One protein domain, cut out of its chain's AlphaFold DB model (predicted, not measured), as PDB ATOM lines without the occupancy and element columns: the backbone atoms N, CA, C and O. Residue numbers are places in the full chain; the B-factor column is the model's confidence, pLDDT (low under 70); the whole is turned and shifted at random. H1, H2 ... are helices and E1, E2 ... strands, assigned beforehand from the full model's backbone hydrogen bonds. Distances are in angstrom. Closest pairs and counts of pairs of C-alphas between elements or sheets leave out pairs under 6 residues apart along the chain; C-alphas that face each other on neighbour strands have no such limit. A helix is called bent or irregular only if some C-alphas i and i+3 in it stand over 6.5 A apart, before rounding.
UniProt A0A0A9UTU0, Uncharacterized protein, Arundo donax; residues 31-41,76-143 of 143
ATOM      1  N   ARG A  31     156.649 153.357 234.778       80.12
ATOM      2  CA  ARG A  31     157.975 153.782 235.195       80.12
ATOM      3  C   ARG A  31     158.091 155.293 235.069       80.12
ATOM      4  O   ARG A  31     157.642 155.844 234.064       80.12
ATOM      5  N   TYR A  32     158.669 155.937 236.072       84.19
ATOM      6  CA  TYR A  32     158.849 157.381 236.137       84.19
ATOM      7  C   TYR A  32     160.310 157.737 236.350       84.19
ATOM      8  O   TYR A  32     161.050 156.955 236.936       84.19
ATOM      9  N   GLU A  33     160.701 158.917 235.894       83.38
ATOM     10  CA  GLU A  33     162.050 159.436 236.031       83.38
ATOM     11  C   GLU A  33     162.034 160.831 236.648       83.38
ATOM     12  O   GLU A  33     161.322 161.712 236.161       83.38
ATOM     13  N   LEU A  34     162.843 161.037 237.690       83.38
ATOM     14  CA  LEU A  34     163.225 162.374 238.149       83.38
ATOM     15  C   LEU A  34     164.630 162.664 237.625       83.38
ATOM     16  O   LEU A  34     165.572 161.965 237.996       83.38
ATOM     17  N   CYS A  35     164.758 163.659 236.752       82.94
ATOM     18  CA  CYS A  35     166.019 164.034 236.115       82.94
ATOM     19  C   CYS A  35     166.380 165.478 236.439       82.94
ATOM     20  O   CYS A  35     165.513 166.348 236.435       82.94
ATOM     21  N   PHE A  36     167.661 165.741 236.658       83.00
ATOM     22  CA  PHE A  36     168.174 167.100 236.762       83.00
ATOM     23  C   PHE A  36     168.176 167.786 235.396       83.00
ATOM     24  O   PHE A  36     168.655 167.226 234.409       83.00
ATOM     25  N   SER A  37     167.625 168.994 235.351       82.31
ATOM     26  CA  SER A  37     167.493 169.809 234.140       82.31
ATOM     27  C   SER A  37     168.475 170.982 234.106       82.31
ATOM     28  O   SER A  37     168.527 171.686 233.098       82.31
ATOM     29  N   GLY A  38     169.252 171.193 235.170       81.00
ATOM     30  CA  GLY A  38     170.215 172.284 235.282       81.00
ATOM     31  C   GLY A  38     169.949 173.184 236.482       81.00
ATOM     32  O   GLY A  38     169.120 172.902 237.342       81.00
ATOM     33  N   GLU A  39     170.665 174.295 236.503       81.12
ATOM     34  CA  GLU A  39     170.569 175.335 237.517       81.12
ATOM     35  C   GLU A  39     169.864 176.559 236.918       81.12
ATOM     36  O   GLU A  39     170.179 176.979 235.800       81.12
ATOM     37  N   LYS A  40     168.907 177.151 237.640       78.75
ATOM     38  CA  LYS A  40     168.196 178.357 237.205       78.75
ATOM     39  C   LYS A  40     168.357 179.482 238.234       78.75
ATOM     40  O   LYS A  40     168.098 179.257 239.417       78.75
ATOM     41  N   PRO A  41     168.737 180.706 237.818       72.00
ATOM     42  CA  PRO A  41     168.732 181.858 238.711       72.00
ATOM     43  C   PRO A  41     167.311 182.136 239.204       72.00
ATOM     44  O   PRO A  41     166.375 182.190 238.397       72.00
ATOM     45  N   ILE A  76     170.786 180.444 243.062       72.12
ATOM     46  CA  ILE A  76     170.822 179.474 241.982       72.12
ATOM     47  C   ILE A  76     170.090 178.253 242.523       72.12
ATOM     48  O   ILE A  76     170.463 177.722 243.570       72.12
ATOM     49  N   ARG A  77     169.016 177.854 241.845       79.19
ATOM     50  CA  ARG A  77     168.193 176.714 242.244       79.19
ATOM     51  C   ARG A  77     168.369 175.585 241.254       79.19
ATOM     52  O   ARG A  77     168.270 175.797 240.045       79.19
ATOM     53  N   ASP A  78     168.595 174.394 241.787       82.88
ATOM     54  CA  ASP A  78     168.559 173.164 241.013       82.88
ATOM     55  C   ASP A  78     167.130 172.922 240.532       82.88
ATOM     56  O   ASP A  78     166.188 172.920 241.328       82.88
ATOM     57  N   VAL A  79     166.966 172.720 239.225       86.88
ATOM     58  CA  VAL A  79     165.676 172.384 238.628       86.88
ATOM     59  C   VAL A  79     165.654 170.941 238.156       86.88
ATOM     60  O   VAL A  79     166.595 170.429 237.546       86.88
ATOM     61  N   PHE A  80     164.531 170.287 238.404       86.44
ATOM     62  CA  PHE A  80     164.284 168.894 238.091       86.44
ATOM     63  C   PHE A  80     163.082 168.746 237.161       86.44
ATOM     64  O   PHE A  80     162.194 169.598 237.068       86.44
ATOM     65  N   ARG A  81     163.047 167.609 236.479       89.81
ATOM     66  CA  ARG A  81     161.974 167.188 235.591       89.81
ATOM     67  C   ARG A  81     161.454 165.833 236.019       89.81
ATOM     68  O   ARG A  81     162.214 164.871 236.096       89.81
ATOM     69  N   TRP A  82     160.144 165.752 236.211       89.75
ATOM     70  CA  TRP A  82     159.414 164.515 236.439       89.75
ATOM     71  C   TRP A  82     158.792 164.023 235.134       89.75
ATOM     72  O   TRP A  82     157.956 164.697 234.525       89.75
ATOM     73  N   SER A  83     159.187 162.831 234.701       88.19
ATOM     74  CA  SER A  83     158.744 162.227 233.444       88.19
ATOM     75  C   SER A  83     158.208 160.818 233.658       88.19
ATOM     76  O   SER A  83     158.568 160.140 234.611       88.19
ATOM     77  N   ARG A  84     157.352 160.344 232.752       87.44
ATOM     78  CA  ARG A  84     156.885 158.957 232.683       87.44
ATOM     79  C   ARG A  84     157.424 158.290 231.426       87.44
ATOM     80  O   ARG A  84     157.333 158.849 230.339       87.44
ATOM     81  N   CYS A  85     157.919 157.066 231.543       84.31
ATOM     82  CA  CYS A  85     158.257 156.246 230.386       84.31
ATOM     83  C   CYS A  85     156.989 155.896 229.598       84.31
ATOM     84  O   CYS A  85     156.062 155.290 230.141       84.31
ATOM     85  N   LYS A  86     156.969 156.204 228.298       84.31
ATOM     86  CA  LYS A  86     155.859 155.846 227.394       84.31
ATOM     87  C   LYS A  86     155.723 154.334 227.206       84.31
ATOM     88  O   LYS A  86     154.644 153.840 226.889       84.31
ATOM     89  N   LYS A  87     156.820 153.594 227.383       79.00
ATOM     90  CA  LYS A  87     156.882 152.140 227.236       79.00
ATOM     91  C   LYS A  87     157.583 151.518 228.437       79.00
ATOM     92  O   LYS A  87     158.620 152.009 228.875       79.00
ATOM     93  N   ALA A  88     157.057 150.397 228.922       71.75
ATOM     94  CA  ALA A  88     157.783 149.554 229.861       71.75
ATOM     95  C   ALA A  88     159.016 148.964 229.158       71.75
ATOM     96  O   ALA A  88     158.894 148.259 228.154       71.75
ATOM     97  N   MET A  89     160.205 149.262 229.675       69.75
ATOM     98  CA  MET A  89     161.468 148.741 229.151       69.75
ATOM     99  C   MET A  89     162.207 147.954 230.237       69.75
ATOM    100  O   MET A  89     162.006 148.200 231.420       69.75
ATOM    101  N   PRO A  90     163.053 146.975 229.913       73.12
ATOM    102  CA  PRO A  90     163.978 146.416 230.892       73.12
ATOM    103  C   PRO A  90     165.122 147.403 231.188       73.12
ATOM    104  O   PRO A  90     165.447 148.253 230.362       73.12
ATOM    105  N   GLU A  91     165.750 147.284 232.361       70.31
ATOM    106  CA  GLU A  91     166.882 148.138 232.772       70.31
ATOM    107  C   GLU A  91     168.048 148.079 231.771       70.31
ATOM    108  O   GLU A  91     168.644 149.101 231.443       70.31
ATOM    109  N   SER A  92     168.337 146.894 231.226       74.81
ATOM    110  CA  SER A  92     169.377 146.706 230.210       74.81
ATOM    111  C   SER A  92     169.128 147.542 228.953       74.81
ATOM    112  O   SER A  92     170.066 148.122 228.412       74.81
ATOM    113  N   ALA A  93     167.867 147.652 228.521       74.50
ATOM    114  CA  ALA A  93     167.498 148.488 227.386       74.50
ATOM    115  C   ALA A  93     167.691 149.972 227.719       74.50
ATOM    116  O   ALA A  93     168.284 150.689 226.921       74.50
ATOM    117  N   MET A  94     167.284 150.419 228.911       73.31
ATOM    118  CA  MET A  94     167.497 151.811 229.331       73.31
ATOM    119  C   MET A  94     168.978 152.184 229.351       73.31
ATOM    120  O   MET A  94     169.373 153.175 228.747       73.31
ATOM    121  N   ARG A  95     169.820 151.336 229.953       72.94
ATOM    122  CA  ARG A  95     171.277 151.535 229.967       72.94
ATOM    123  C   ARG A  95     171.873 151.575 228.560       72.94
ATOM    124  O   ARG A  95     172.793 152.345 228.325       72.94
ATOM    125  N   SER A  96     171.363 150.759 227.635       77.12
ATOM    126  CA  SER A  96     171.843 150.746 226.246       77.12
ATOM    127  C   SER A  96     171.440 151.986 225.445       77.12
ATOM    128  O   SER A  96     172.155 152.374 224.529       77.12
ATOM    129  N   ILE A  97     170.302 152.594 225.785       74.94
ATOM    130  CA  ILE A  97     169.782 153.795 225.124       74.94
ATOM    131  C   ILE A  97     170.487 155.051 225.658       74.94
ATOM    132  O   ILE A  97     170.652 156.022 224.923       74.94
ATOM    133  N   GLY A  98     170.943 155.008 226.909       68.75
ATOM    134  CA  GLY A  98     171.527 156.144 227.609       68.75
ATOM    135  C   GLY A  98     170.579 156.669 228.680       68.75
ATOM    136  O   GLY A  98     169.364 156.481 228.610       68.75
ATOM    137  N   ILE A  99     171.165 157.271 229.711       66.00
ATOM    138  CA  ILE A  99     170.454 157.759 230.891       66.00
ATOM    139  C   ILE A  99     170.894 159.210 231.118       66.00
ATOM    140  O   ILE A  99     172.106 159.437 231.194       66.00
ATOM    141  N   PRO A 100     169.968 160.185 231.212       67.38
ATOM    142  CA  PRO A 100     168.505 160.040 231.174       67.38
ATOM    143  C   PRO A 100     167.984 159.529 229.826       67.38
ATOM    144  O   PRO A 100     168.646 159.694 228.799       67.38
ATOM    145  N   LEU A 101     166.806 158.894 229.826       72.88
ATOM    146  CA  LEU A 101     166.217 158.408 228.582       72.88
ATOM    147  C   LEU A 101     165.940 159.575 227.611       72.88
ATOM    148  O   LEU A 101     165.591 160.678 228.046       72.88
ATOM    149  N   PRO A 102     166.031 159.345 226.289       80.06
ATOM    150  CA  PRO A 102     165.679 160.342 225.288       80.06
ATOM    151  C   PRO A 102     164.235 160.833 225.454       80.06
ATOM    152  O   PRO A 102     163.324 160.053 225.763       80.06
ATOM    153  N   ALA A 103     164.004 162.122 225.191       78.44
ATOM    154  CA  ALA A 103     162.692 162.758 225.335       78.44
ATOM    155  C   ALA A 103     161.608 162.095 224.463       78.44
ATOM    156  O   ALA A 103     160.421 162.122 224.790       78.44
ATOM    157  N   GLU A 104     161.997 161.421 223.382       83.56
ATOM    158  CA  GLU A 104     161.099 160.656 222.519       83.56
ATOM    159  C   GLU A 104     160.409 159.518 223.284       83.56
ATOM    160  O   GLU A 104     159.246 159.202 223.014       83.56
ATOM    161  N   GLN A 105     161.086 158.932 224.273       81.50
ATOM    162  CA  GLN A 105     160.612 157.789 225.060       81.50
ATOM    163  C   GLN A 105     159.937 158.199 226.371       81.50
ATOM    164  O   GLN A 105     159.285 157.376 227.022       81.50
ATOM    165  N   LEU A 106     160.049 159.478 226.721       85.44
ATOM    166  CA  LEU A 106     159.513 160.059 227.935       85.44
ATOM    167  C   LEU A 106     158.322 160.972 227.639       85.44
ATOM    168  O   LEU A 106     158.212 161.618 226.598       85.44
ATOM    169  N   GLU A 107     157.392 161.000 228.575       89.38
ATOM    170  CA  GLU A 107     156.313 161.970 228.663       89.38
ATOM    171  C   GLU A 107     156.597 162.849 229.877       89.38
ATOM    172  O   GLU A 107     156.562 162.368 231.011       89.38
ATOM    173  N   VAL A 108     156.920 164.120 229.645       90.19
ATOM    174  CA  VAL A 108     157.165 165.071 230.731       90.19
ATOM    175  C   VAL A 108     155.842 165.363 231.420       90.19
ATOM    176  O   VAL A 108     154.915 165.876 230.798       90.19
ATOM    177  N   LEU A 109     155.752 165.005 232.698       90.88
ATOM    178  CA  LEU A 109     154.560 165.232 233.509       90.88
ATOM    179  C   LEU A 109     154.646 166.556 234.258       90.88
ATOM    180  O   LEU A 109     153.636 167.234 234.406       90.88
ATOM    181  N   GLN A 110     155.839 166.903 234.735       90.44
ATOM    182  CA  GLN A 110     156.099 168.165 235.410       90.44
ATOM    183  C   GLN A 110     157.553 168.578 235.179       90.44
ATOM    184  O   GLN A 110     158.457 167.747 235.223       90.44
ATOM    185  N   ASP A 111     157.773 169.862 234.922       89.88
ATOM    186  CA  ASP A 111     159.093 170.438 234.659       89.88
ATOM    187  C   ASP A 111     159.330 171.649 235.566       89.88
ATOM    188  O   ASP A 111     158.374 172.178 236.144       89.88
ATOM    189  N   ASN A 112     160.587 172.093 235.654       88.12
ATOM    190  CA  ASN A 112     161.029 173.180 236.539       88.12
ATOM    191  C   ASN A 112     160.668 172.942 238.016       88.12
ATOM    192  O   ASN A 112     160.286 173.876 238.714       88.12
ATOM    193  N   LEU A 113     160.752 171.691 238.467       87.69
ATOM    194  CA  LEU A 113     160.550 171.333 239.868       87.69
ATOM    195  C   LEU A 113     161.763 171.742 240.684       87.69
ATOM    196  O   LEU A 113     162.885 171.439 240.287       87.69
ATOM    197  N   GLU A 114     161.546 172.349 241.837       84.88
ATOM    198  CA  GLU A 114     162.585 172.458 242.854       84.88
ATOM    199  C   GLU A 114     162.642 171.156 243.669       84.88
ATOM    200  O   GLU A 114     161.722 170.330 243.639       84.88
ATOM    201  N   TRP A 115     163.734 170.937 244.403       79.56
ATOM    202  CA  TRP A 115     163.851 169.755 245.263       79.56
ATOM    203  C   TRP A 115     162.753 169.731 246.340       79.56
ATOM    204  O   TRP A 115     162.212 168.678 246.676       79.56
ATOM    205  N   GLU A 116     162.383 170.908 246.831       82.69
ATOM    206  CA  GLU A 116     161.356 171.156 247.838       82.69
ATOM    207  C   GLU A 116     159.937 170.830 247.344       82.69
ATOM    208  O   GLU A 116     159.056 170.537 248.155       82.69
ATOM    209  N   ASP A 117     159.716 170.831 246.025       84.75
ATOM    210  CA  ASP A 117     158.430 170.481 245.413       84.75
ATOM    211  C   ASP A 117     158.186 168.962 245.372       84.75
ATOM    212  O   ASP A 117     157.085 168.508 245.025       84.75
ATOM    213  N   VAL A 118     159.203 168.167 245.719       82.44
ATOM    214  CA  VAL A 118     159.155 166.706 245.737       82.44
ATOM    215  C   VAL A 118     159.120 166.209 247.178       82.44
ATOM    216  O   VAL A 118     160.096 166.310 247.921       82.44
ATOM    217  N   GLN A 119     157.996 165.614 247.583       83.69
ATOM    218  CA  GLN A 119     157.862 165.020 248.915       83.69
ATOM    219  C   GLN A 119     157.940 163.501 248.835       83.69
ATOM    220  O   GLN A 119     157.267 162.851 248.035       83.69
ATOM    221  N   TRP A 120     158.748 162.920 249.707       78.50
ATOM    222  CA  TRP A 120     158.996 161.487 249.739       78.50
ATOM    223  C   TRP A 120     158.190 160.843 250.864       78.50
ATOM    224  O   TRP A 120     158.190 161.333 251.993       78.50
ATOM    225  N   SER A 121     157.519 159.731 250.574       72.88
ATOM    226  CA  SER A 121     156.802 158.928 251.564       72.88
ATOM    227  C   SER A 121     157.295 157.484 251.541       72.88
ATOM    228  O   SER A 121     158.042 157.068 250.656       72.88
ATOM    229  N   GLN A 122     156.861 156.685 252.520       70.00
ATOM    230  CA  GLN A 122     157.220 155.268 252.570       70.00
ATOM    231  C   GLN A 122     156.737 154.474 251.353       70.00
ATOM    232  O   GLN A 122     157.360 153.485 250.967       70.00
ATOM    233  N   THR A 123     155.621 154.897 250.774       73.50
ATOM    234  CA  THR A 123     154.888 154.164 249.742       73.50
ATOM    235  C   THR A 123     154.857 154.895 248.412       73.50
ATOM    236  O   THR A 123     154.256 154.387 247.468       73.50
ATOM    237  N   GLY A 124     155.459 156.079 248.311       79.62
ATOM    238  CA  GLY A 124     155.214 156.968 247.189       79.62
ATOM    239  C   GLY A 124     156.148 158.166 247.116       79.62
ATOM    240  O   GLY A 124     156.912 158.468 248.033       79.62
ATOM    241  N   VAL A 125     156.041 158.870 245.996       84.00
ATOM    242  CA  VAL A 125     156.577 160.217 245.814       84.00
ATOM    243  C   VAL A 125     155.437 161.147 245.433       84.00
ATOM    244  O   VAL A 125     154.583 160.801 244.618       84.00
ATOM    245  N   TRP A 126     155.410 162.319 246.041       87.69
ATOM    246  CA  TRP A 126     154.460 163.376 245.751       87.69
ATOM    247  C   TRP A 126     155.163 164.444 244.934       87.69
ATOM    248  O   TRP A 126     156.158 165.013 245.375       87.69
ATOM    249  N   VAL A 127     154.633 164.710 243.746       88.94
ATOM    250  CA  VAL A 127     155.152 165.725 242.830       88.94
ATOM    251  C   VAL A 127     153.999 166.638 242.449       88.94
ATOM    252  O   VAL A 127     152.975 166.151 241.960       88.94
ATOM    253  N   ALA A 128     154.145 167.943 242.697       84.38
ATOM    254  CA  ALA A 128     153.115 168.948 242.414       84.38
ATOM    255  C   ALA A 128     151.718 168.571 242.968       84.38
ATOM    256  O   ALA A 128     150.697 168.699 242.294       84.38
ATOM    257  N   GLY A 129     151.675 168.043 244.197       85.00
ATOM    258  CA  GLY A 129     150.430 167.657 244.875       85.00
ATOM    259  C   GLY A 129     149.805 166.335 244.409       85.00
ATOM    260  O   GLY A 129     148.719 165.990 244.874       85.00
ATOM    261  N   LYS A 130     150.468 165.576 243.528       89.25
ATOM    262  CA  LYS A 130     150.012 164.254 243.077       89.25
ATOM    263  C   LYS A 130     150.918 163.141 243.593       89.25
ATOM    264  O   LYS A 130     152.125 163.177 243.369       89.25
ATOM    265  N   GLU A 131     150.317 162.131 244.220       88.00
ATOM    266  CA  GLU A 131     151.018 160.929 244.676       88.00
ATOM    267  C   GLU A 131     151.244 159.924 243.542       88.00
ATOM    268  O   GLU A 131     150.334 159.587 242.777       88.00
ATOM    269  N   TYR A 132     152.463 159.399 243.483       84.25
ATOM    270  CA  TYR A 132     152.878 158.299 242.626       84.25
ATOM    271  C   TYR A 132     153.340 157.141 243.521       84.25
ATOM    272  O   TYR A 132     154.424 157.228 244.105       84.25
ATOM    273  N   PRO A 133     152.541 156.065 243.658       81.75
ATOM    274  CA  PRO A 133     152.896 154.925 244.497       81.75
ATOM    275  C   PRO A 133     154.166 154.245 243.989       81.75
ATOM    276  O   PRO A 133     154.209 153.810 242.843       81.75
ATOM    277  N   LEU A 134     155.186 154.115 244.828       74.56
ATOM    278  CA  LEU A 134     156.471 153.528 244.468       74.56
ATOM    279  C   LEU A 134     156.497 152.042 244.825       74.56
ATOM    280  O   LEU A 134     156.336 151.667 245.982       74.56
ATOM    281  N   ALA A 135     156.751 151.187 243.834       71.88
ATOM    282  CA  ALA A 135     157.019 149.766 244.063       71.88
ATOM    283  C   ALA A 135     158.524 149.485 244.186       71.88
ATOM    284  O   ALA A 135     158.933 148.583 244.915       71.88
ATOM    285  N   ARG A 136     159.358 150.235 243.456       69.88
ATOM    286  CA  ARG A 136     160.818 150.092 243.460       69.88
ATOM    287  C   ARG A 136     161.483 151.369 242.965       69.88
ATOM    288  O   ARG A 136     160.939 152.035 242.090       69.88
ATOM    289  N   VAL A 137     162.672 151.651 243.479       68.62
ATOM    290  CA  VAL A 137     163.529 152.743 243.008       68.62
ATOM    291  C   VAL A 137     164.840 152.148 242.521       68.62
ATOM    292  O   VAL A 137     165.425 151.323 243.225       68.62
ATOM    293  N   HIS A 138     165.297 152.561 241.344       67.75
ATOM    294  CA  HIS A 138     166.643 152.279 240.861       67.75
ATOM    295  C   HIS A 138     167.416 153.574 240.690       67.75
ATOM    296  O   HIS A 138     166.903 154.562 240.165       67.75
ATOM    297  N   PHE A 139     168.667 153.542 241.131       65.12
ATOM    298  CA  PHE A 139     169.613 154.605 240.862       65.12
ATOM    299  C   PHE A 139     170.316 154.311 239.545       65.12
ATOM    300  O   PHE A 139     170.929 153.252 239.389       65.12
ATOM    301  N   LEU A 140     170.221 155.248 238.613       63.81
ATOM    302  CA  LEU A 140     170.859 155.131 237.324       63.81
ATOM    303  C   LEU A 140     171.834 156.298 237.157       63.81
ATOM    304  O   LEU A 140     171.432 157.459 237.087       63.81
ATOM    305  N   SER A 141     173.129 155.986 237.117       59.34
ATOM    306  CA  SER A 141     174.154 156.937 236.696       59.34
ATOM    307  C   SER A 141     174.354 156.847 235.188       59.34
ATOM    308  O   SER A 141     174.175 155.781 234.589       59.34
ATOM    309  N   SER A 142     174.783 157.952 234.580       57.56
ATOM    310  CA  SER A 142     175.401 157.893 233.258       57.56
ATOM    311  C   SER A 142     176.621 156.962 233.301       57.56
ATOM    312  O   SER A 142     177.298 156.874 234.332       57.56
ATOM    313  N   ASN A 143     176.868 156.244 232.205       51.31
ATOM    314  CA  ASN A 143     178.105 155.480 231.995       51.31
ATOM    315  C   ASN A 143     179.230 156.404 231.529       51.31
ATOM    316  O   ASN A 143     178.908 157.366 230.795       51.31
TER     317      ASN A 143
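This is residues 31 to 41 and 76 to 143 of the 143 residues of an uncharacterized protein of Arundo donax (UniProt A0A0A9UTU0). A long, strongly twisted ribbon of two antiparallel strands, E1 and E2, is widened by the bent strand E3 into a three-stranded sheet, and a small sheet of three short strands, E4, E5 and E6, meets it only loosely. The short helix H1 is set off from both sheets, away from the cut end of the ribbon, and after E6 the chain turns and passes E1 as the last strand, E7. The printed part has 79 residues, with the order E1, E2, H1, E3, E4, E5, E6, E7, and is mostly strand. The sheets run E1, E2, E3 and E4, E5, E6, both antiparallel throughout. The whole is compact, with a radius of gyration of the C-alphas of 12.8 A and spans of 32 by 31 by 20 A.

E1, residues 31 to 41, begins with C-alpha 31 at (157.975, 153.782, 235.195) and is 30.3 A long. E2, residues 76 to 85, is 28.8 A long. H1 holds residues 91 to 97, 9.9 A from first to last C-alpha. E3, residues 106 to 113, spans 16.4 A and bends by 67 degrees at residue 109. E4 is residues 118 to 120, E5 is 124 to 127 and E6 is 130 to 133. E7, residues 136 to 140, is 12.8 A long and ends with C-alpha 140 at (170.859, 155.131, 237.324).

E2 is the inner strand of the larger sheet. It is antiparallel to E1, at 158 degrees, with N 35 and O 81 2.9 A apart, within hydrogen-bond range. It is antiparallel to E3, also at 158 degrees, with N 82 and O 110 at 2.8 A. E3 and E4 meet only through their link. E4, E5 and E6 form a meander, each strand the antiparallel neighbour of the one before. In the hairpin of E4 and E5, N 119 and O 126 are 2.9 A apart; in that of E5 and E6, N 132 and O 125 are 2.8 A apart. Between the sheets, the closest C-alphas of E2 and E5 are those of Trp 82 and Val 127, 7.8 A apart. E6 runs on into E7 across a break of 2 residues, at 97 degrees. E7 pairs with no named strand; E1 and E7 are near each other. H1 is on neither sheet, and only just apart from E7, at 8.2 A. In H1 every O i to N i+4 pair is within hydrogen-bond range.

The two C-alphas farthest apart are those of Pro 41 and Pro 90, at 36.6 A. Residues 42 to 75 are not printed, and C-alphas 41 and 76 are 4.6 A apart across the cut. Of the links that are printed whole, H1 to E3 is short and the others are tight. The mean pLDDT of the printed part is 79.0; residues 89, 98 to 100 and 136 to 143 are under 70.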